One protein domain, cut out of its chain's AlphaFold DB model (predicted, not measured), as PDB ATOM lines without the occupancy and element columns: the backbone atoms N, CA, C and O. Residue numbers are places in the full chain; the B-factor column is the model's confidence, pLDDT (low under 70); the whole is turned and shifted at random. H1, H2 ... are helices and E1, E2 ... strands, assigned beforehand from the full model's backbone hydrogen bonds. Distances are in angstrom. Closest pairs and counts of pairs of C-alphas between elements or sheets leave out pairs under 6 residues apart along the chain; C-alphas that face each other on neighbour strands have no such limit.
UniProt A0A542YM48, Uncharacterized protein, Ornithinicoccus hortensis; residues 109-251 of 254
ATOM      1  N   ARG A 109     118.209 104.200  99.745       85.69
ATOM      2  CA  ARG A 109     119.016 103.828  98.585       85.69
ATOM      3  C   ARG A 109     118.264 102.887  97.648       85.69
ATOM      4  O   ARG A 109     118.299 103.095  96.442       85.69
ATOM      5  N   GLU A 110     117.604 101.861  98.182       85.88
ATOM      6  CA  GLU A 110     116.838 100.895  97.383       85.88
ATOM      7  C   GLU A 110     115.683 101.578  96.642       85.88
ATOM      8  O   GLU A 110     115.449 101.293  95.467       85.88
ATOM      9  N   VAL A 111     114.999 102.520  97.300       86.06
ATOM     10  CA  VAL A 111     113.927 103.312  96.681       86.06
ATOM     11  C   VAL A 111     114.473 104.118  95.501       86.06
ATOM     12  O   VAL A 111     113.947 104.004  94.392       86.06
ATOM     13  N   LEU A 112     115.556 104.875  95.698       85.00
ATOM     14  CA  LEU A 112     116.133 105.722  94.650       85.00
ATOM     15  C   LEU A 112     116.740 104.904  93.498       85.00
ATOM     16  O   LEU A 112     116.553 105.262  92.334       85.00
ATOM     17  N   ASP A 113     117.407 103.787  93.797       86.38
ATOM     18  CA  ASP A 113     117.964 102.876  92.788       86.38
ATOM     19  C   ASP A 113     116.859 102.261  91.921       86.38
ATOM     20  O   ASP A 113     116.946 102.261  90.692       86.38
ATOM     21  N   SER A 114     115.759 101.816  92.544       86.31
ATOM     22  CA  SER A 114     114.625 101.205  91.834       86.31
ATOM     23  C   SER A 114     113.951 102.147  90.832       86.31
ATOM     24  O   SER A 114     113.371 101.695  89.841       86.31
ATOM     25  N   LEU A 115     114.063 103.455  91.071       83.62
ATOM     26  CA  LEU A 115     113.517 104.516  90.231       83.62
ATOM     27  C   LEU A 115     114.537 105.055  89.216       83.62
ATOM     28  O   LEU A 115     114.195 105.918  88.412       83.62
ATOM     29  N   GLY A 116     115.776 104.550  89.227       84.25
ATOM     30  CA  GLY A 116     116.853 105.043  88.366       84.25
ATOM     31  C   GLY A 116     117.323 106.454  88.728       84.25
ATOM     32  O   GLY A 116     117.905 107.142  87.891       84.25
ATOM     33  N   LEU A 117     117.070 106.882  89.967       82.31
ATOM     34  CA  LEU A 117     117.458 108.187  90.499       82.31
ATOM     35  C   LEU A 117     118.857 108.166  91.127       82.31
ATOM     36  O   LEU A 117     119.254 109.146  91.746       82.31
ATOM     37  N   LEU A 118     119.618 107.078  90.973       83.69
ATOM     38  CA  LEU A 118     121.023 107.002  91.368       83.69
ATOM     39  C   LEU A 118     121.933 106.831  90.144       83.69
ATOM     40  O   LEU A 118     121.686 105.992  89.278       83.69
ATOM     41  N   ASP A 119     123.017 107.605  90.106       81.62
ATOM     42  CA  ASP A 119     124.198 107.348  89.279       81.62
ATOM     43  C   ASP A 119     125.360 106.948  90.197       81.62
ATOM     44  O   ASP A 119     126.043 107.785  90.799       81.62
ATOM     45  N   GLY A 120     125.525 105.638  90.386       85.00
ATOM     46  CA  GLY A 120     126.431 105.095  91.393       85.00
ATOM     47  C   GLY A 120     125.966 105.451  92.806       85.00
ATOM     48  O   GLY A 120     124.949 104.944  93.271       85.00
ATOM     49  N   ASP A 121     126.728 106.302  93.495       81.94
ATOM     50  CA  ASP A 121     126.406 106.771  94.849       81.94
ATOM     51  C   ASP A 121     125.743 108.152  94.876       81.94
ATOM     52  O   ASP A 121     125.430 108.653  95.957       81.94
ATOM     53  N   LYS A 122     125.515 108.761  93.708       80.12
ATOM     54  CA  LYS A 122     124.990 110.119  93.601       80.12
ATOM     55  C   LYS A 122     123.523 110.133  93.205       80.12
ATOM     56  O   LYS A 122     123.123 109.392  92.311       80.12
ATOM     57  N   VAL A 123     122.742 111.014  93.818       77.56
ATOM     58  CA  VAL A 123     121.333 111.213  93.462       77.56
ATOM     59  C   VAL A 123     121.217 112.047  92.193       77.56
ATOM     60  O   VAL A 123     121.813 113.112  92.127       77.56
ATOM     61  N   ARG A 124     120.432 111.588  91.217       74.75
ATOM     62  CA  ARG A 124     120.073 112.326  90.002       74.75
ATOM     63  C   ARG A 124     118.752 113.053  90.199       74.75
ATOM     64  O   ARG A 124     117.760 112.447  90.602       74.75
ATOM     65  N   VAL A 125     118.732 114.331  89.838       67.75
ATOM     66  CA  VAL A 125     117.522 115.159  89.853       67.75
ATOM     67  C   VAL A 125     117.057 115.368  88.427       67.75
ATOM     68  O   VAL A 125     117.753 116.016  87.648       67.75
ATOM     69  N   ASP A 126     115.899 114.814  88.081       63.66
ATOM     70  CA  ASP A 126     115.220 115.136  86.829       63.66
ATOM     71  C   ASP A 126     114.086 116.133  87.132       63.66
ATOM     72  O   ASP A 126     113.137 115.765  87.830       63.66
ATOM     73  N   PRO A 127     114.147 117.378  86.622       59.03
ATOM     74  CA  PRO A 127     113.093 118.379  86.807       59.03
ATOM     75  C   PRO A 127     111.716 117.936  86.293       59.03
ATOM     76  O   PRO A 127     110.702 118.511  86.676       59.03
ATOM     77  N   ALA A 128     111.663 116.947  85.397       58.31
ATOM     78  CA  ALA A 128     110.425 116.416  84.840       58.31
ATOM     79  C   ALA A 128     109.881 115.195  85.604       58.31
ATOM     80  O   ALA A 128     108.814 114.686  85.244       58.31
ATOM     81  N   ALA A 129     110.583 114.703  86.632       56.69
ATOM     82  CA  ALA A 129     110.111 113.569  87.416       56.69
ATOM     83  C   ALA A 129     108.907 113.980  88.287       56.69
ATOM     84  O   ALA A 129     108.990 114.964  89.023       56.69
ATOM     85  N   PRO A 130     107.783 113.234  88.254       54.09
ATOM     86  CA  PRO A 130     106.713 113.431  89.220       54.09
ATOM     87  C   PRO A 130     107.257 113.110  90.616       54.09
ATOM     88  O   PRO A 130     107.590 111.963  90.916       54.09
ATOM     89  N   MET A 131     107.379 114.140  91.447       66.31
ATOM     90  CA  MET A 131     107.882 114.014  92.809       66.31
ATOM     91  C   MET A 131     106.768 113.525  93.723       66.31
ATOM     92  O   MET A 131     105.923 114.283  94.181       66.31
ATOM     93  N   ASP A 132     106.756 112.214  93.941       73.06
ATOM     94  CA  ASP A 132     105.991 111.599  95.015       73.06
ATOM     95  C   ASP A 132     106.604 111.991  96.381       73.06
ATOM     96  O   ASP A 132     107.835 112.009  96.510       73.06
ATOM     97  N   PRO A 133     105.794 112.269  97.422       71.38
ATOM     98  CA  PRO A 133     106.299 112.636  98.749       71.38
ATOM     99  C   PRO A 133     107.255 111.589  99.348       71.38
ATOM    100  O   PRO A 133     108.189 111.930 100.074       71.38
ATOM    101  N   GLY A 134     107.057 110.304  99.035       75.00
ATOM    102  CA  GLY A 134     107.942 109.217  99.442       75.00
ATOM    103  C   GLY A 134     109.300 109.250  98.738       75.00
ATOM    104  O   GLY A 134     110.311 108.911  99.355       75.00
ATOM    105  N   ILE A 135     109.354 109.718  97.487       77.69
ATOM    106  CA  ILE A 135     110.607 109.923  96.742       77.69
ATOM    107  C   ILE A 135     111.373 111.108  97.327       77.69
ATOM    108  O   ILE A 135     112.553 110.967  97.644       77.69
ATOM    109  N   ALA A 136     110.700 112.241  97.547       73.69
ATOM    110  CA  ALA A 136     111.316 113.427  98.146       73.69
ATOM    111  C   ALA A 136     111.883 113.118  99.545       73.69
ATOM    112  O   ALA A 136     113.009 113.496  99.878       73.69
ATOM    113  N   ARG A 137     111.148 112.332 100.343       78.25
ATOM    114  CA  ARG A 137     111.633 111.798 101.618       78.25
ATOM    115  C   ARG A 137     112.880 110.932 101.448       78.25
ATOM    116  O   ARG A 137     113.851 111.144 102.168       78.25
ATOM    117  N   ALA A 138     112.865 109.966 100.529       80.81
ATOM    118  CA  ALA A 138     113.998 109.069 100.303       80.81
ATOM    119  C   ALA A 138     115.256 109.831  99.852       80.81
ATOM    120  O   ALA A 138     116.350 109.523 100.320       80.81
ATOM    121  N   MET A 139     115.106 110.863  99.016       77.56
ATOM    122  CA  MET A 139     116.202 111.759  98.621       77.56
ATOM    123  C   MET A 139     116.796 112.482  99.830       77.56
ATOM    124  O   MET A 139     118.006 112.421 100.049       77.56
ATOM    125  N   CYS A 140     115.950 113.098 100.657       78.38
ATOM    126  CA  CYS A 140     116.379 113.760 101.884       78.38
ATOM    127  C   CYS A 140     117.063 112.796 102.865       78.38
ATOM    128  O   CYS A 140     118.138 113.101 103.375       78.38
ATOM    129  N   GLU A 141     116.494 111.607 103.089       84.31
ATOM    130  CA  GLU A 141     117.090 110.591 103.964       84.31
ATOM    131  C   GLU A 141     118.442 110.087 103.448       84.31
ATOM    132  O   GLU A 141     119.343 109.807 104.238       84.31
ATOM    133  N   TYR A 142     118.603 109.974 102.129       82.00
ATOM    134  CA  TYR A 142     119.852 109.538 101.516       82.00
ATOM    135  C   TYR A 142     120.943 110.618 101.604       82.00
ATOM    136  O   TYR A 142     122.077 110.326 101.997       82.00
ATOM    137  N   VAL A 143     120.602 111.871 101.288       79.50
ATOM    138  CA  VAL A 143     121.550 112.997 101.232       79.50
ATOM    139  C   VAL A 143     121.902 113.528 102.620       79.50
ATOM    140  O   VAL A 143     123.078 113.724 102.908       79.50
ATOM    141  N   PHE A 144     120.922 113.712 103.505       75.88
ATOM    142  CA  PHE A 144     121.130 114.319 104.825       75.88
ATOM    143  C   PHE A 144     121.167 113.315 105.976       75.88
ATOM    144  O   PHE A 144     121.640 113.646 107.064       75.88
ATOM    145  N   GLY A 145     120.730 112.080 105.735       77.19
ATOM    146  CA  GLY A 145     120.564 111.066 106.769       77.19
ATOM    147  C   GLY A 145     119.127 110.989 107.275       77.19
ATOM    148  O   GLY A 145     118.263 111.805 106.954       77.19
ATOM    149  N   LYS A 146     118.848 109.965 108.083       81.50
ATOM    150  CA  LYS A 146     117.494 109.727 108.588       81.50
ATOM    151  C   LYS A 146     117.073 110.830 109.567       81.50
ATOM    152  O   LYS A 146     117.906 111.280 110.352       81.50
ATOM    153  N   PRO A 147     115.772 111.155 109.652       72.25
ATOM    154  CA  PRO A 147     115.197 112.108 110.600       72.25
ATOM    155  C   PRO A 147     115.756 112.020 112.023       72.25
ATOM    156  O   PRO A 147     116.115 113.036 112.605       72.25
ATOM    157  N   ALA A 148     115.891 110.802 112.558       74.56
ATOM    158  CA  ALA A 148     116.422 110.563 113.899       74.56
ATOM    159  C   ALA A 148     117.926 110.872 114.036       74.56
ATOM    160  O   ALA A 148     118.362 111.299 115.098       74.56
ATOM    161  N   GLN A 149     118.713 110.659 112.979       74.56
ATOM    162  CA  GLN A 149     120.142 110.990 112.956       74.56
ATOM    163  C   GLN A 149     120.329 112.501 112.866       74.56
ATOM    164  O   GLN A 149     121.118 113.071 113.608       74.56
ATOM    165  N   VAL A 150     119.547 113.155 112.005       72.19
ATOM    166  CA  VAL A 150     119.547 114.615 111.895       72.19
ATOM    167  C   VAL A 150     119.128 115.245 113.227       72.19
ATOM    168  O   VAL A 150     119.804 116.146 113.706       72.19
ATOM    169  N   ALA A 151     118.093 114.708 113.878       70.94
ATOM    170  CA  ALA A 151     117.651 115.126 115.207       70.94
ATOM    171  C   ALA A 151     118.728 114.973 116.296       70.94
ATOM    172  O   ALA A 151     118.816 115.801 117.200       70.94
ATOM    173  N   GLU A 152     119.557 113.927 116.231       73.69
ATOM    174  CA  GLU A 152     120.679 113.739 117.162       73.69
ATOM    175  C   GLU A 152     121.749 114.826 116.991       73.69
ATOM    176  O   GLU A 152     122.328 115.282 117.977       73.69
ATOM    177  N   VAL A 153     121.979 115.267 115.752       68.50
ATOM    178  CA  VAL A 153     122.975 116.292 115.415       68.50
ATOM    179  C   VAL A 153     122.461 117.704 115.715       68.50
ATOM    180  O   VAL A 153     123.209 118.525 116.239       68.50
ATOM    181  N   THR A 154     121.192 117.992 115.418       66.81
ATOM    182  CA  THR A 154     120.595 119.336 115.549       66.81
ATOM    183  C   THR A 154     119.893 119.563 116.889       66.81
ATOM    184  O   THR A 154     119.579 120.691 117.254       66.81
ATOM    185  N   GLY A 155     119.591 118.499 117.636       66.88
ATOM    186  CA  GLY A 155     118.784 118.569 118.855       66.88
ATOM    187  C   GLY A 155     117.289 118.830 118.616       66.88
ATOM    188  O   GLY A 155     116.551 118.991 119.588       66.88
ATOM    189  N   VAL A 156     116.829 118.862 117.359       68.00
ATOM    190  CA  VAL A 156     115.417 119.058 116.992       68.00
ATOM    191  C   VAL A 156     114.699 117.711 116.956       68.00
ATOM    192  O   VAL A 156     115.061 116.843 116.171       68.00
ATOM    193  N   THR A 157     113.660 117.523 117.774       64.62
ATOM    194  CA  THR A 157     112.895 116.263 117.836       64.62
ATOM    195  C   THR A 157     111.400 116.522 117.686       64.62
ATOM    196  O   THR A 157     110.839 117.227 118.522       64.62
ATOM    197  N   GLY A 158     110.727 115.922 116.702       66.88
ATOM    198  CA  GLY A 158     109.301 116.166 116.457       66.88
ATOM    199  C   GLY A 158     108.575 115.047 115.712       66.88
ATOM    200  O   GLY A 158     109.167 114.024 115.373       66.88
ATOM    201  N   GLU A 159     107.276 115.239 115.482       68.81
ATOM    202  CA  GLU A 159     106.500 114.433 114.536       68.81
ATOM    203  C   GLU A 159     106.946 114.760 113.108       68.81
ATOM    204  O   GLU A 159     107.196 115.921 112.789       68.81
ATOM    205  N   LEU A 160     107.072 113.738 112.262       65.75
ATOM    206  CA  LEU A 160     107.531 113.885 110.887       65.75
ATOM    207  C   LEU A 160     106.350 114.011 109.922       65.75
ATOM    208  O   LEU A 160     105.542 113.093 109.800       65.75
ATOM    209  N   THR A 161     106.324 115.113 109.186       70.50
ATOM    210  CA  THR A 161     105.375 115.425 108.120       70.50
ATOM    211  C   THR A 161     106.090 115.362 106.774       70.50
ATOM    212  O   THR A 161     107.185 115.896 106.613       70.50
ATOM    213  N   LEU A 162     105.489 114.708 105.782       65.00
ATOM    214  CA  LEU A 162     106.024 114.686 104.417       65.00
ATOM    215  C   LEU A 162     105.462 115.855 103.619       65.00
ATOM    216  O   LEU A 162     104.262 116.116 103.673       65.00
ATOM    217  N   LEU A 163     106.329 116.536 102.874       65.75
ATOM    218  CA  LEU A 163     105.939 117.651 102.021       65.75
ATOM    219  C   LEU A 163     105.907 117.178 100.571       65.75
ATOM    220  O   LEU A 163     106.873 116.584 100.095       65.75
ATOM    221  N   GLU A 164     104.808 117.460  99.864       57.06
ATOM    222  CA  GLU A 164     104.557 116.936  98.512       57.06
ATOM    223  C   GLU A 164     105.601 117.358  97.463       57.06
ATOM    224  O   GLU A 164     105.661 116.759  96.397       57.06
ATOM    225  N   SER A 165     106.449 118.348  97.754       58.44
ATOM    226  CA  SER A 165     107.418 118.879  96.787       58.44
ATOM    227  C   SER A 165     108.791 119.242  97.350       58.44
ATOM    228  O   SER A 165     109.658 119.631  96.579       58.44
ATOM    229  N   SER A 166     109.012 119.153  98.662       58.81
ATOM    230  CA  SER A 166     110.201 119.755  99.297       58.81
ATOM    231  C   SER A 166     111.006 118.799 100.169       58.81
ATOM    232  O   SER A 166     112.106 119.166 100.557       58.81
ATOM    233  N   GLY A 167     110.513 117.580 100.429       67.38
ATOM    234  CA  GLY A 167     111.187 116.594 101.275       67.38
ATOM    235  C   GLY A 167     110.353 116.233 102.498       67.38
ATOM    236  O   GLY A 167     109.242 115.716 102.381       67.38
ATOM    237  N   TYR A 168     110.892 116.493 103.688       63.16
ATOM    238  CA  TYR A 168     110.182 116.275 104.946       63.16
ATOM    239  C   TYR A 168     110.363 117.452 105.897       63.16
ATOM    240  O   TYR A 168     111.353 118.183 105.855       63.16
ATOM    241  N   GLU A 169     109.410 117.562 106.804       68.94
ATOM    242  CA  GLU A 169     109.361 118.526 107.883       68.94
ATOM    243  C   GLU A 169     109.212 117.781 109.213       68.94
ATOM    244  O   GLU A 169     108.520 116.768 109.288       68.94
ATOM    245  N   GLN A 170     109.866 118.244 110.273       62.88
ATOM    246  CA  GLN A 170     109.654 117.739 111.628       62.88
ATOM    247  C   GLN A 170     109.105 118.855 112.509       62.88
ATOM    248  O   GLN A 170     109.757 119.881 112.640       62.88
ATOM    249  N   TRP A 171     107.952 118.630 113.142       61.94
ATOM    250  CA  TRP A 171     107.326 119.543 114.103       61.94
ATOM    251  C   TRP A 171     107.258 118.895 115.490       61.94
ATOM    252  O   TRP A 171     106.501 117.944 115.700       61.94
ATOM    253  N   PRO A 172     107.977 119.386 116.506       54.78
ATOM    254  CA  PRO A 172     107.631 119.106 117.883       54.78
ATOM    255  C   PRO A 172     106.333 119.833 118.213       54.78
ATOM    256  O   PRO A 172     106.128 120.981 117.821       54.78
ATOM    257  N   ALA A 173     105.530 119.239 119.091       53.53
ATOM    258  CA  ALA A 173     104.353 119.868 119.698       53.53
ATOM    259  C   ALA A 173     104.638 121.192 120.461       53.53
ATOM    260  O   ALA A 173     103.733 121.750 121.076       53.53
ATOM    261  N   GLN A 174     105.891 121.667 120.479       47.78
ATOM    262  CA  GLN A 174     106.384 122.843 121.201       47.78
ATOM    263  C   GLN A 174     107.116 123.867 120.313       47.78
ATOM    264  O   GLN A 174     107.611 124.855 120.849       47.78
ATOM    265  N   GLY A 175     107.122 123.692 118.985       50.66
ATOM    266  CA  GLY A 175     107.426 124.785 118.062       50.66
ATOM    267  C   GLY A 175     108.674 124.653 117.202       50.66
ATOM    268  O   GLY A 175     108.655 125.174 116.098       50.66
ATOM    269  N   ASP A 176     109.727 123.969 117.643       55.09
ATOM    270  CA  ASP A 176     111.016 124.038 116.936       55.09
ATOM    271  C   ASP A 176     111.129 123.046 115.775       55.09
ATOM    272  O   ASP A 176     111.289 121.860 116.020       55.09
ATOM    273  N   GLY A 177     111.063 123.484 114.520       64.00
ATOM    274  CA  GLY A 177     111.009 122.577 113.375       64.00
ATOM    275  C   GLY A 177     112.315 122.396 112.605       64.00
ATOM    276  O   GLY A 177     113.259 123.174 112.748       64.00
ATOM    277  N   LEU A 178     112.358 121.342 111.783       68.19
ATOM    278  CA  LEU A 178     113.409 121.107 110.789       68.19
ATOM    279  C   LEU A 178     112.792 120.737 109.442       68.19
ATOM    280  O   LEU A 178     111.993 119.807 109.377       68.19
ATOM    281  N   GLN A 179     113.213 121.399 108.371       72.19
ATOM    282  CA  GLN A 179     112.853 121.072 106.994       72.19
ATOM    283  C   GLN A 179     114.105 120.607 106.271       72.19
ATOM    284  O   GLN A 179     115.091 121.342 106.219       72.19
ATOM    285  N   CYS A 180     114.059 119.416 105.686       73.00
ATOM    286  CA  CYS A 180     114.947 119.122 104.571       73.00
ATOM    287  C   CYS A 180     114.331 119.762 103.331       73.00
ATOM    288  O   CYS A 180     113.151 119.539 103.071       73.00
ATOM    289  N   ILE A 181     115.114 120.566 102.619       69.25
ATOM    290  CA  ILE A 181     114.699 121.292 101.427       69.25
ATOM    291  C   ILE A 181     115.451 120.720 100.238       69.25
ATOM    292  O   ILE A 181     116.684 120.671 100.205       69.25
ATOM    293  N   TRP A 182     114.676 120.345  99.236       66.00
ATOM    294  CA  TRP A 182     115.154 120.014  97.913       66.00
ATOM    295  C   TRP A 182     114.512 120.954  96.898       66.00
ATOM    296  O   TRP A 182     113.289 121.079  96.871       66.00
ATOM    297  N   ASP A 183     115.322 121.644  96.098       60.47
ATOM    298  CA  ASP A 183     114.831 122.647  95.155       60.47
ATOM    299  C   ASP A 183     114.136 122.004  93.942       60.47
ATOM    300  O   ASP A 183     114.771 121.365  93.096       60.47
ATOM    301  N   VAL A 184     112.817 122.196  93.850       48.09
ATOM    302  CA  VAL A 184     111.980 121.770  92.721       48.09
ATOM    303  C   VAL A 184     111.354 122.988  92.069       48.09
ATOM    304  O   VAL A 184     110.218 123.330  92.365       48.09
ATOM    305  N   ASP A 185     112.124 123.656  91.215       45.25
ATOM    306  CA  ASP A 185     111.670 124.408  90.033       45.25
ATOM    307  C   ASP A 185     112.876 125.111  89.376       45.25
ATOM    308  O   ASP A 185     112.955 126.333  89.263       45.25
ATOM    309  N   GLY A 186     113.851 124.323  88.906       51.38
ATOM    310  CA  GLY A 186     115.003 124.859  88.161       51.38
ATOM    311  C   GLY A 186     116.275 125.083  88.982       51.38
ATOM    312  O   GLY A 186     117.124 125.860  88.559       51.38
ATOM    313  N   ALA A 187     116.380 124.344  90.087       57.19
ATOM    314  CA  ALA A 187     117.572 123.840  90.762       57.19
ATOM    315  C   ALA A 187     118.689 124.839  91.067       57.19
ATOM    316  O   ALA A 187     119.495 125.152  90.202       57.19
ATOM    317  N   ASN A 188     118.838 125.194  92.341       56.38
ATOM    318  CA  ASN A 188     120.059 125.763  92.898       56.38
ATOM    319  C   ASN A 188     120.344 125.283  94.331       56.38
ATOM    320  O   ASN A 188     120.942 126.022  95.108       56.38
ATOM    321  N   GLY A 189     120.003 124.036  94.687       63.22
ATOM    322  CA  GLY A 189     120.620 123.420  95.863       63.22
ATOM    323  C   GLY A 189     119.848 122.358  96.628       63.22
ATOM    324  O   GLY A 189     118.732 121.975  96.288       63.22
ATOM    325  N   PHE A 190     120.489 121.902  97.697       71.88
ATOM    326  CA  PHE A 190     119.923 121.054  98.741       71.88
ATOM    327  C   PHE A 190     120.203 121.730 100.085       71.88
ATOM    328  O   PHE A 190     121.253 122.343 100.275       71.88
ATOM    329  N   GLY A 191     119.282 121.661 101.040       74.25
ATOM    330  CA  GLY A 191     119.511 122.332 102.315       74.25
ATOM    331  C   GLY A 191     118.718 121.777 103.475       74.25
ATOM    332  O   GLY A 191     117.798 120.981 103.315       74.25
ATOM    333  N   THR A 192     119.091 122.221 104.667       74.12
ATOM    334  CA  THR A 192     118.293 122.037 105.874       74.12
ATOM    335  C   THR A 192     118.018 123.392 106.508       74.12
ATOM    336  O   THR A 192     118.925 124.211 106.670       74.12
ATOM    337  N   MET A 193     116.766 123.613 106.894       73.44
ATOM    338  CA  MET A 193     116.329 124.799 107.620       73.44
ATOM    339  C   MET A 193     115.791 124.411 108.997       73.44
ATOM    340  O   MET A 193     115.094 123.409 109.122       73.44
ATOM    341  N   MET A 194     116.119 125.202 110.020       72.44
ATOM    342  CA  MET A 194     115.650 125.036 111.404       72.44
ATOM    343  C   MET A 194     114.897 126.296 111.864       72.44
ATOM    344  O   MET A 194     115.310 127.399 111.524       72.44
ATOM    345  N   TRP A 195     113.816 126.191 112.639       68.50
ATOM    346  CA  TRP A 195     113.067 127.374 113.122       68.50
ATOM    347  C   TRP A 195     112.403 127.147 114.474       68.50
ATOM    348  O   TRP A 195     112.273 126.000 114.882       68.50
ATOM    349  N   SER A 196     111.957 128.219 115.145       55.19
ATOM    350  CA  SER A 196     111.006 128.145 116.264       55.19
ATOM    351  C   SER A 196     109.642 128.655 115.801       55.19
ATOM    352  O   SER A 196     109.521 129.767 115.322       55.19
ATOM    353  N   GLN A 197     108.590 127.855 115.933       51.12
ATOM    354  CA  GLN A 197     107.159 128.202 115.886       51.12
ATOM    355  C   GLN A 197     106.589 128.839 114.598       51.12
ATOM    356  O   GLN A 197     105.371 128.804 114.418       51.12
ATOM    357  N   GLN A 198     107.405 129.364 113.685       48.91
ATOM    358  CA  GLN A 198     107.025 129.921 112.384       48.91
ATOM    359  C   GLN A 198     107.996 129.436 111.313       48.91
ATOM    360  O   GLN A 198     109.184 129.326 111.580       48.91
ATOM    361  N   VAL A 199     107.493 129.162 110.108       48.59
ATOM    362  CA  VAL A 199     108.308 128.714 108.969       48.59
ATOM    363  C   VAL A 199     108.730 129.939 108.147       48.59
ATOM    364  O   VAL A 199     107.925 130.419 107.343       48.59
ATOM    365  N   PRO A 200     109.947 130.490 108.310       51.88
ATOM    366  CA  PRO A 200     110.529 131.325 107.272       51.88
ATOM    367  C   PRO A 200     110.881 130.451 106.062       51.88
ATOM    368  O   PRO A 200     111.116 129.253 106.180       51.88
ATOM    369  N   THR A 201     110.910 131.045 104.874       50.69
ATOM    370  CA  THR A 201     111.426 130.373 103.670       50.69
ATOM    371  C   THR A 201     112.941 130.592 103.565       50.69
ATOM    372  O   THR A 201     113.434 131.598 104.070       50.69
ATOM    373  N   PRO A 202     113.714 129.708 102.905       45.31
ATOM    374  CA  PRO A 202     115.184 129.794 102.813       45.31
ATOM    375  C   PRO A 202     115.724 131.076 102.161       45.31
ATOM    376  O   PRO A 202     116.868 131.443 102.405       45.31
ATOM    377  N   ASN A 203     114.894 131.778 101.385       48.81
ATOM    378  CA  ASN A 203     115.222 133.070 100.773       48.81
ATOM    379  C   ASN A 203     114.562 134.254 101.497       48.81
ATOM    380  O   ASN A 203     114.556 135.373 100.983       48.81
ATOM    381  N   SER A 204     113.953 134.002 102.655       51.12
ATOM    382  CA  SER A 204     113.450 135.055 103.519       51.12
ATOM    383  C   SER A 204     114.633 135.788 104.145       51.12
ATOM    384  O   SER A 204     115.576 135.166 104.632       51.12
ATOM    385  N   GLU A 205     114.551 137.117 104.212       55.78
ATOM    386  CA  GLU A 205     115.446 137.947 105.034       55.78
ATOM    387  C   GLU A 205     115.358 137.581 106.537       55.78
ATOM    388  O   GLU A 205     116.121 138.082 107.360       55.78
ATOM    389  N   GLU A 206     114.432 136.686 106.894       63.59
ATOM    390  CA  GLU A 206     114.168 136.144 108.224       63.59
ATOM    391  C   GLU A 206     114.876 134.797 108.468       63.59
ATOM    392  O   GLU A 206     114.386 133.988 109.251       63.59
ATOM    393  N   ALA A 207     116.004 134.519 107.808       68.50
ATOM    394  CA  ALA A 207     116.841 133.351 108.085       68.50
ATOM    395  C   ALA A 207     118.324 133.736 108.199       68.50
ATOM    396  O   ALA A 207     118.860 134.499 107.397       68.50
ATOM    397  N   TYR A 208     119.005 133.183 109.198       74.12
ATOM    398  CA  TYR A 208     120.451 133.270 109.352       74.12
ATOM    399  C   TYR A 208     121.110 132.040 108.729       74.12
ATOM    400  O   TYR A 208     120.789 130.905 109.082       74.12
ATOM    401  N   ILE A 209     122.048 132.263 107.811       77.50
ATOM    402  CA  ILE A 209     122.808 131.196 107.153       77.50
ATOM    403  C   ILE A 209     123.999 130.833 108.040       77.50
ATOM    404  O   ILE A 209     124.829 131.689 108.341       77.50
ATOM    405  N   ALA A 210     124.066 129.568 108.457       82.12
ATOM    406  CA  ALA A 210     125.191 129.027 109.213       82.12
ATOM    407  C   ALA A 210     126.326 128.576 108.288       82.12
ATOM    408  O   ALA A 210     127.484 128.787 108.622       82.12
ATOM    409  N   ALA A 211     125.998 127.962 107.146       82.81
ATOM    410  CA  ALA A 211     126.963 127.546 106.132       82.81
ATOM    411  C   ALA A 211     126.314 127.483 104.740       82.81
ATOM    412  O   ALA A 211     125.145 127.106 104.608       82.81
ATOM    413  N   ASP A 212     127.104 127.819 103.721       85.00
ATOM    414  CA  ASP A 212     126.790 127.690 102.295       85.00
ATOM    415  C   ASP A 212     128.023 127.109 101.587       85.00
ATOM    416  O   ASP A 212     129.107 127.700 101.625       85.00
ATOM    417  N   VAL A 213     127.875 125.923 100.995       79.81
ATOM    418  CA  VAL A 213     128.964 125.192 100.334       79.81
ATOM    419  C   VAL A 213     128.623 124.985  98.858       79.81
ATOM    420  O   VAL A 213     127.602 124.362  98.558       79.81
ATOM    421  N   PRO A 214     129.474 125.430  97.911       76.81
ATOM    422  CA  PRO A 214     129.254 125.168  96.494       76.81
ATOM    423  C   PRO A 214     129.463 123.682  96.172       76.81
ATOM    424  O   PRO A 214     130.463 123.074  96.560       76.81
ATOM    425  N   VAL A 215     128.545 123.103  95.400       71.19
ATOM    426  CA  VAL A 215     128.559 121.703  94.963       71.19
ATOM    427  C   VAL A 215     128.308 121.620  93.459       71.19
ATOM    428  O   VAL A 215     127.177 121.479  92.995       71.19
ATOM    429  N   GLY A 216     129.389 121.695  92.678       70.81
ATOM    430  CA  GLY A 216     129.288 121.839  91.223       70.81
ATOM    431  C   GLY A 216     128.660 123.188  90.871       70.81
ATOM    432  O   GLY A 216     129.130 124.211  91.359       70.81
ATOM    433  N   ASP A 217     127.591 123.174  90.075       67.44
ATOM    434  CA  ASP A 217     126.791 124.364  89.741       67.44
ATOM    435  C   ASP A 217     125.666 124.652  90.766       67.44
ATOM    436  O   ASP A 217     124.807 125.493  90.526       67.44
ATOM    437  N   PHE A 218     125.653 123.951  91.907       72.62
ATOM    438  CA  PHE A 218     124.598 124.014  92.931       72.62
ATOM    439  C   PHE A 218     125.160 124.442  94.290       72.62
ATOM    440  O   PHE A 218     126.373 124.510  94.468       72.62
ATOM    441  N   HIS A 219     124.282 124.671  95.269       73.12
ATOM    442  CA  HIS A 219     124.657 125.057  96.631       73.12
ATOM    443  C   HIS A 219     124.059 124.116  97.686       73.12
ATOM    444  O   HIS A 219     122.924 123.661  97.567       73.12
ATOM    445  N   GLY A 220     124.836 123.806  98.719       78.25
ATOM    446  CA  GLY A 220     124.359 123.191  99.953       78.25
ATOM    447  C   GLY A 220     124.166 124.270 101.016       78.25
ATOM    448  O   GLY A 220     125.106 125.028 101.233       78.25
ATOM    449  N   VAL A 221     123.011 124.354 101.690       79.88
ATOM    450  CA  VAL A 221     122.753 125.408 102.700       79.88
ATOM    451  C   VAL A 221     122.252 124.842 104.031       79.88
ATOM    452  O   VAL A 221     121.357 123.995 104.066       79.88
ATOM    453  N   VAL A 222     122.785 125.361 105.140       80.56
ATOM    454  CA  VAL A 222     122.214 125.199 106.489       80.56
ATOM    455  C   VAL A 222     121.821 126.572 107.024       80.56
ATOM    456  O   VAL A 222     122.670 127.458 107.141       80.56
ATOM    457  N   ALA A 223     120.548 126.744 107.376       77.75
ATOM    458  CA  ALA A 223     120.017 128.012 107.875       77.75
ATOM    459  C   ALA A 223     119.100 127.832 109.093       77.75
ATOM    460  O   ALA A 223     118.523 126.762 109.303       77.75
ATOM    461  N   TYR A 224     118.951 128.891 109.889       76.06
ATOM    462  CA  TYR A 224     118.066 128.926 111.051       76.06
ATOM    463  C   TYR A 224     117.235 130.213 111.126       76.06
ATOM    464  O   TYR A 224     117.700 131.290 110.757       76.06
ATOM    465  N   ALA A 225     116.009 130.118 111.640       72.62
ATOM    466  CA  ALA A 225     115.179 131.281 111.935       72.62
ATOM    467  C   ALA A 225     115.768 132.104 113.103       72.62
ATOM    468  O   ALA A 225     116.341 131.528 114.031       72.62
ATOM    469  N   PRO A 226     115.613 133.441 113.111       67.94
ATOM    470  CA  PRO A 226     116.101 134.326 114.164       67.94
ATOM    471  C   PRO A 226     115.643 134.003 115.580       67.94
ATOM    472  O   PRO A 226     116.306 134.391 116.539       67.94
ATOM    473  N   ASP A 227     114.504 133.340 115.710       67.69
ATOM    474  CA  ASP A 227     113.890 132.955 116.970       67.69
ATOM    475  C   ASP A 227     114.188 131.503 117.372       67.69
ATOM    476  O   ASP A 227     113.750 131.070 118.434       67.69
ATOM    477  N   TYR A 228     114.967 130.759 116.579       70.44
ATOM    478  CA  TYR A 228     115.400 129.407 116.922       70.44
ATOM    479  C   TYR A 228     116.266 129.402 118.195       70.44
ATOM    480  O   TYR A 228     117.413 129.849 118.190       70.44
ATOM    481  N   GLU A 229     115.724 128.859 119.290       62.56
ATOM    482  CA  GLU A 229     116.407 128.746 120.593       62.56
ATOM    483  C   GLU A 229     117.058 127.363 120.831       62.56
ATOM    484  O   GLU A 229     117.542 127.078 121.932       62.56
ATOM    485  N   GLY A 230     117.066 126.487 119.817       65.25
ATOM    486  CA  GLY A 230     117.617 125.133 119.907       65.25
ATOM    487  C   GLY A 230     119.151 125.070 119.943       65.25
ATOM    488  O   GLY A 230     119.856 126.080 119.964       65.25
ATOM    489  N   THR A 231     119.701 123.850 119.983       64.06
ATOM    490  CA  THR A 231     121.163 123.669 119.976       64.06
ATOM    491  C   THR A 231     121.676 123.918 118.563       64.06
ATOM    492  O   THR A 231     121.527 123.075 117.688       64.06
ATOM    493  N   THR A 232     122.275 125.081 118.322       65.81
ATOM    494  CA  THR A 232     122.804 125.423 116.998       65.81
ATOM    495  C   THR A 232     124.051 124.599 116.684       65.81
ATOM    496  O   THR A 232     124.983 124.573 117.496       65.81
ATOM    497  N   LEU A 233     124.100 123.985 115.496       73.62
ATOM    498  CA  LEU A 233     125.373 123.583 114.893       73.62
ATOM    499  C   LEU A 233     126.261 124.820 114.739       73.62
ATOM    500  O   LEU A 233     125.773 125.897 114.392       73.62
ATOM    501  N   ASP A 234     127.559 124.664 114.983       82.94
ATOM    502  CA  ASP A 234     128.524 125.676 114.566       82.94
ATOM    503  C   ASP A 234     128.774 125.604 113.047       82.94
ATOM    504  O   ASP A 234     128.449 124.614 112.387       82.94
ATOM    505  N   GLU A 235     129.314 126.690 112.493       82.19
ATOM    506  CA  GLU A 235     129.576 126.849 111.055       82.19
ATOM    507  C   GLU A 235     130.518 125.764 110.508       82.19
ATOM    508  O   GLU A 235     130.282 125.242 109.417       82.19
ATOM    509  N   ASP A 236     131.527 125.347 111.280       83.88
ATOM    510  CA  ASP A 236     132.464 124.290 110.883       83.88
ATOM    511  C   ASP A 236     131.760 122.926 110.775       83.88
ATOM    512  O   ASP A 236     131.949 122.190 109.803       83.88
ATOM    513  N   ALA A 237     130.917 122.579 111.751       83.94
ATOM    514  CA  ALA A 237     130.146 121.342 111.751       83.94
ATOM    515  C   ALA A 237     129.061 121.342 110.665       83.94
ATOM    516  O   ALA A 237     128.856 120.319 110.007       83.94
ATOM    517  N   ALA A 238     128.402 122.481 110.438       82.75
ATOM    518  CA  ALA A 238     127.450 122.654 109.345       82.75
ATOM    519  C   ALA A 238     128.134 122.492 107.977       82.75
ATOM    520  O   ALA A 238     127.618 121.790 107.110       82.75
ATOM    521  N   THR A 239     129.331 123.057 107.810       84.25
ATOM    522  CA  THR A 239     130.135 122.935 106.586       84.25
ATOM    523  C   THR A 239     130.548 121.486 106.339       84.25
ATOM    524  O   THR A 239     130.302 120.956 105.260       84.25
ATOM    525  N   ALA A 240     131.095 120.802 107.349       84.38
ATOM    526  CA  ALA A 240     131.480 119.394 107.234       84.38
ATOM    527  C   ALA A 240     130.282 118.488 106.897       84.38
ATOM    528  O   ALA A 240     130.412 117.531 106.130       84.38
ATOM    529  N   TRP A 241     129.103 118.791 107.447       83.31
ATOM    530  CA  TRP A 241     127.877 118.071 107.118       83.31
ATOM    531  C   TRP A 241     127.446 118.301 105.663       83.31
ATOM    532  O   TRP A 241     127.128 117.336 104.964       83.31
ATOM    533  N   LEU A 242     127.489 119.547 105.180       83.38
ATOM    534  CA  LEU A 242     127.194 119.875 103.783       83.38
ATOM    535  C   LEU A 242     128.189 119.235 102.811       83.38
ATOM    536  O   LEU A 242     127.770 118.740 101.768       83.38
ATOM    537  N   GLU A 243     129.477 119.178 103.151       84.25
ATOM    538  CA  GLU A 243     130.499 118.493 102.349       84.25
ATOM    539  C   GLU A 243     130.242 116.980 102.259       84.25
ATOM    540  O   GLU A 243     130.340 116.393 101.180       84.25
ATOM    541  N   ASP A 244     129.853 116.336 103.363       84.31
ATOM    542  CA  ASP A 244     129.479 114.918 103.371       84.31
ATOM    543  C   ASP A 244     128.205 114.665 102.545       84.31
ATOM    544  O   ASP A 244     128.104 113.690 101.796       84.31
ATOM    545  N   ALA A 245     127.208 115.545 102.642       81.06
ATOM    546  CA  ALA A 245     125.995 115.497 101.824       81.06
ATOM    547  C   ALA A 245     126.296 115.732 100.330       81.06
ATOM    548  O   ALA A 245     125.781 115.012  99.472       81.06
ATOM    549  N   ALA A 246     127.227 116.634 100.014       78.56
ATOM    550  CA  ALA A 246     127.681 116.925  98.658       78.56
ATOM    551  C   ALA A 246     128.276 115.699  97.950       78.56
ATOM    552  O   ALA A 246     128.107 115.544  96.742       78.56
ATOM    553  N   THR A 247     128.925 114.781  98.678       81.19
ATOM    554  CA  THR A 247     129.452 113.539  98.074       81.19
ATOM    555  C   THR A 247     128.358 112.644  97.482       81.19
ATOM    556  O   THR A 247     128.614 111.899  96.533       81.19
ATOM    557  N   ARG A 248     127.136 112.747  98.018       80.69
ATOM    558  CA  ARG A 248     125.935 112.004  97.610       80.69
ATOM    559  C   ARG A 248     125.060 112.801  96.643       80.69
ATOM    560  O   ARG A 248     124.133 112.248  96.053       80.69
ATOM    561  N   TRP A 249     125.363 114.080  96.447       75.25
ATOM    562  CA  TRP A 249     124.676 114.960  95.516       75.25
ATOM    563  C   TRP A 249     125.296 114.851  94.118       75.25
ATOM    564  O   TRP A 249     126.477 115.146  93.919       75.25
ATOM    565  N   ALA A 250     124.511 114.439  93.121       65.38
ATOM    566  CA  ALA A 250     124.779 114.825  91.742       65.38
ATOM    567  C   ALA A 250     123.773 115.911  91.395       65.38
ATOM    568  O   ALA A 250     122.595 115.655  91.156       65.38
ATOM    569  N   GLY A 251     124.270 117.142  91.372       56.59
ATOM    570  CA  GLY A 251     123.579 118.241  90.729       56.59
ATOM    571  C   GLY A 251     122.997 117.817  89.379       56.59
ATOM    572  O   GLY A 251     123.620 116.994  88.703       56.59
TER     573      GLY A 251
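What this domain is: This is residues 109 to 251 of the 254 residues of an uncharacterized protein of Ornithinicoccus hortensis (UniProt A0A542YM48). A twisted sheet of six strands is covered on one face by three helices, H2 and H3 over the part with E3 and E4 and H4 over E7 and E6, with no named helix on the other face. H1 and E1 sit beyond one end of the sheet, where H1 packs on H2. The printed part has 143 residues with four named helices and seven named strands, in the order H1 E1 H2 H3 E2 E3 E4 E5 E6 E7 H4. The sheet, E2 E3 E4 E5 E7 E6, is mixed, and the class is mixed, helices and strands. The whole is compact, with a radius of gyration of the C-alphas of 14.2 A and spans of 40 by 29 by 26 A.

How they stand to each other: H1, residues 109 to 114, touches H2, residues 133 to 144, at a steep tilt of 47 degrees; their closest C-alphas, Arg 109 and Tyr 142, are 6.5 A apart. E1, residues 122 to 124, pairs with no named strand, but its residues 123 to 124 pair parallel with residues 249 to 250. H2 is on the sheet at a height of 6.9 A and runs across the strands, at 79 degrees to E4, residues 176 to 182, on the local plane. H3, residues 147 to 154, is on the same face at a height of 9.7 A; it is close to H2 but not clearly touching, with the closest C-alphas, Glu 141 and Pro 147, 7.1 A apart. E2, residues 159 to 163, E3, residues 167 to 171, E4 and E5, residues 190 to 196, form a meander, each strand the antiparallel neighbour of the one before. Within hydrogen-bond range are N 161 and O 169 at 2.8 A, N 170 and O 178 at 2.8 A, and N 179 and O 193 at 2.9 A. E6, residues 208 to 215, bends by 50 degrees at residue 211 and forms a hairpin with E7, residues 218 to 224, with N 213 and O 220 at 2.9 A. E5 and E7 are parallel, with N 192 and O 221 at 2.9 A. H4, residues 235 to 248, is on the same face as H2 and H3, slantwise to the strands, at a height of 8.4 A. H4 and H2 touch only at their ends, where the C-alphas of Val 143 and Ala 245 are closest, 5.1 A apart. Every O i to N i+4 pair is within hydrogen-bond range in H1, H2 and H3, and 9 of 10 are in H4.

Where its parts are: H1 begins at C-alpha 109, (119.016, 103.828, 98.585). H2 measures 16.1 A from first to last C-alpha, E4 19.9 A and E5 20.9 A. E6 measures 20.2 A, E7 19.9 A and H4 20.4 A, ending at C-alpha 248, (125.935, 112.004, 97.610).

The domain as a whole: The two C-alphas farthest apart, Ser 114 and Asp 227, are 40.5 A apart. The printed part has no cut, and the one long link joins E5 to E6. The mean pLDDT of the printed part is 70.5; 63 residues are under 70, among them 162 to 178 and 195 to 207.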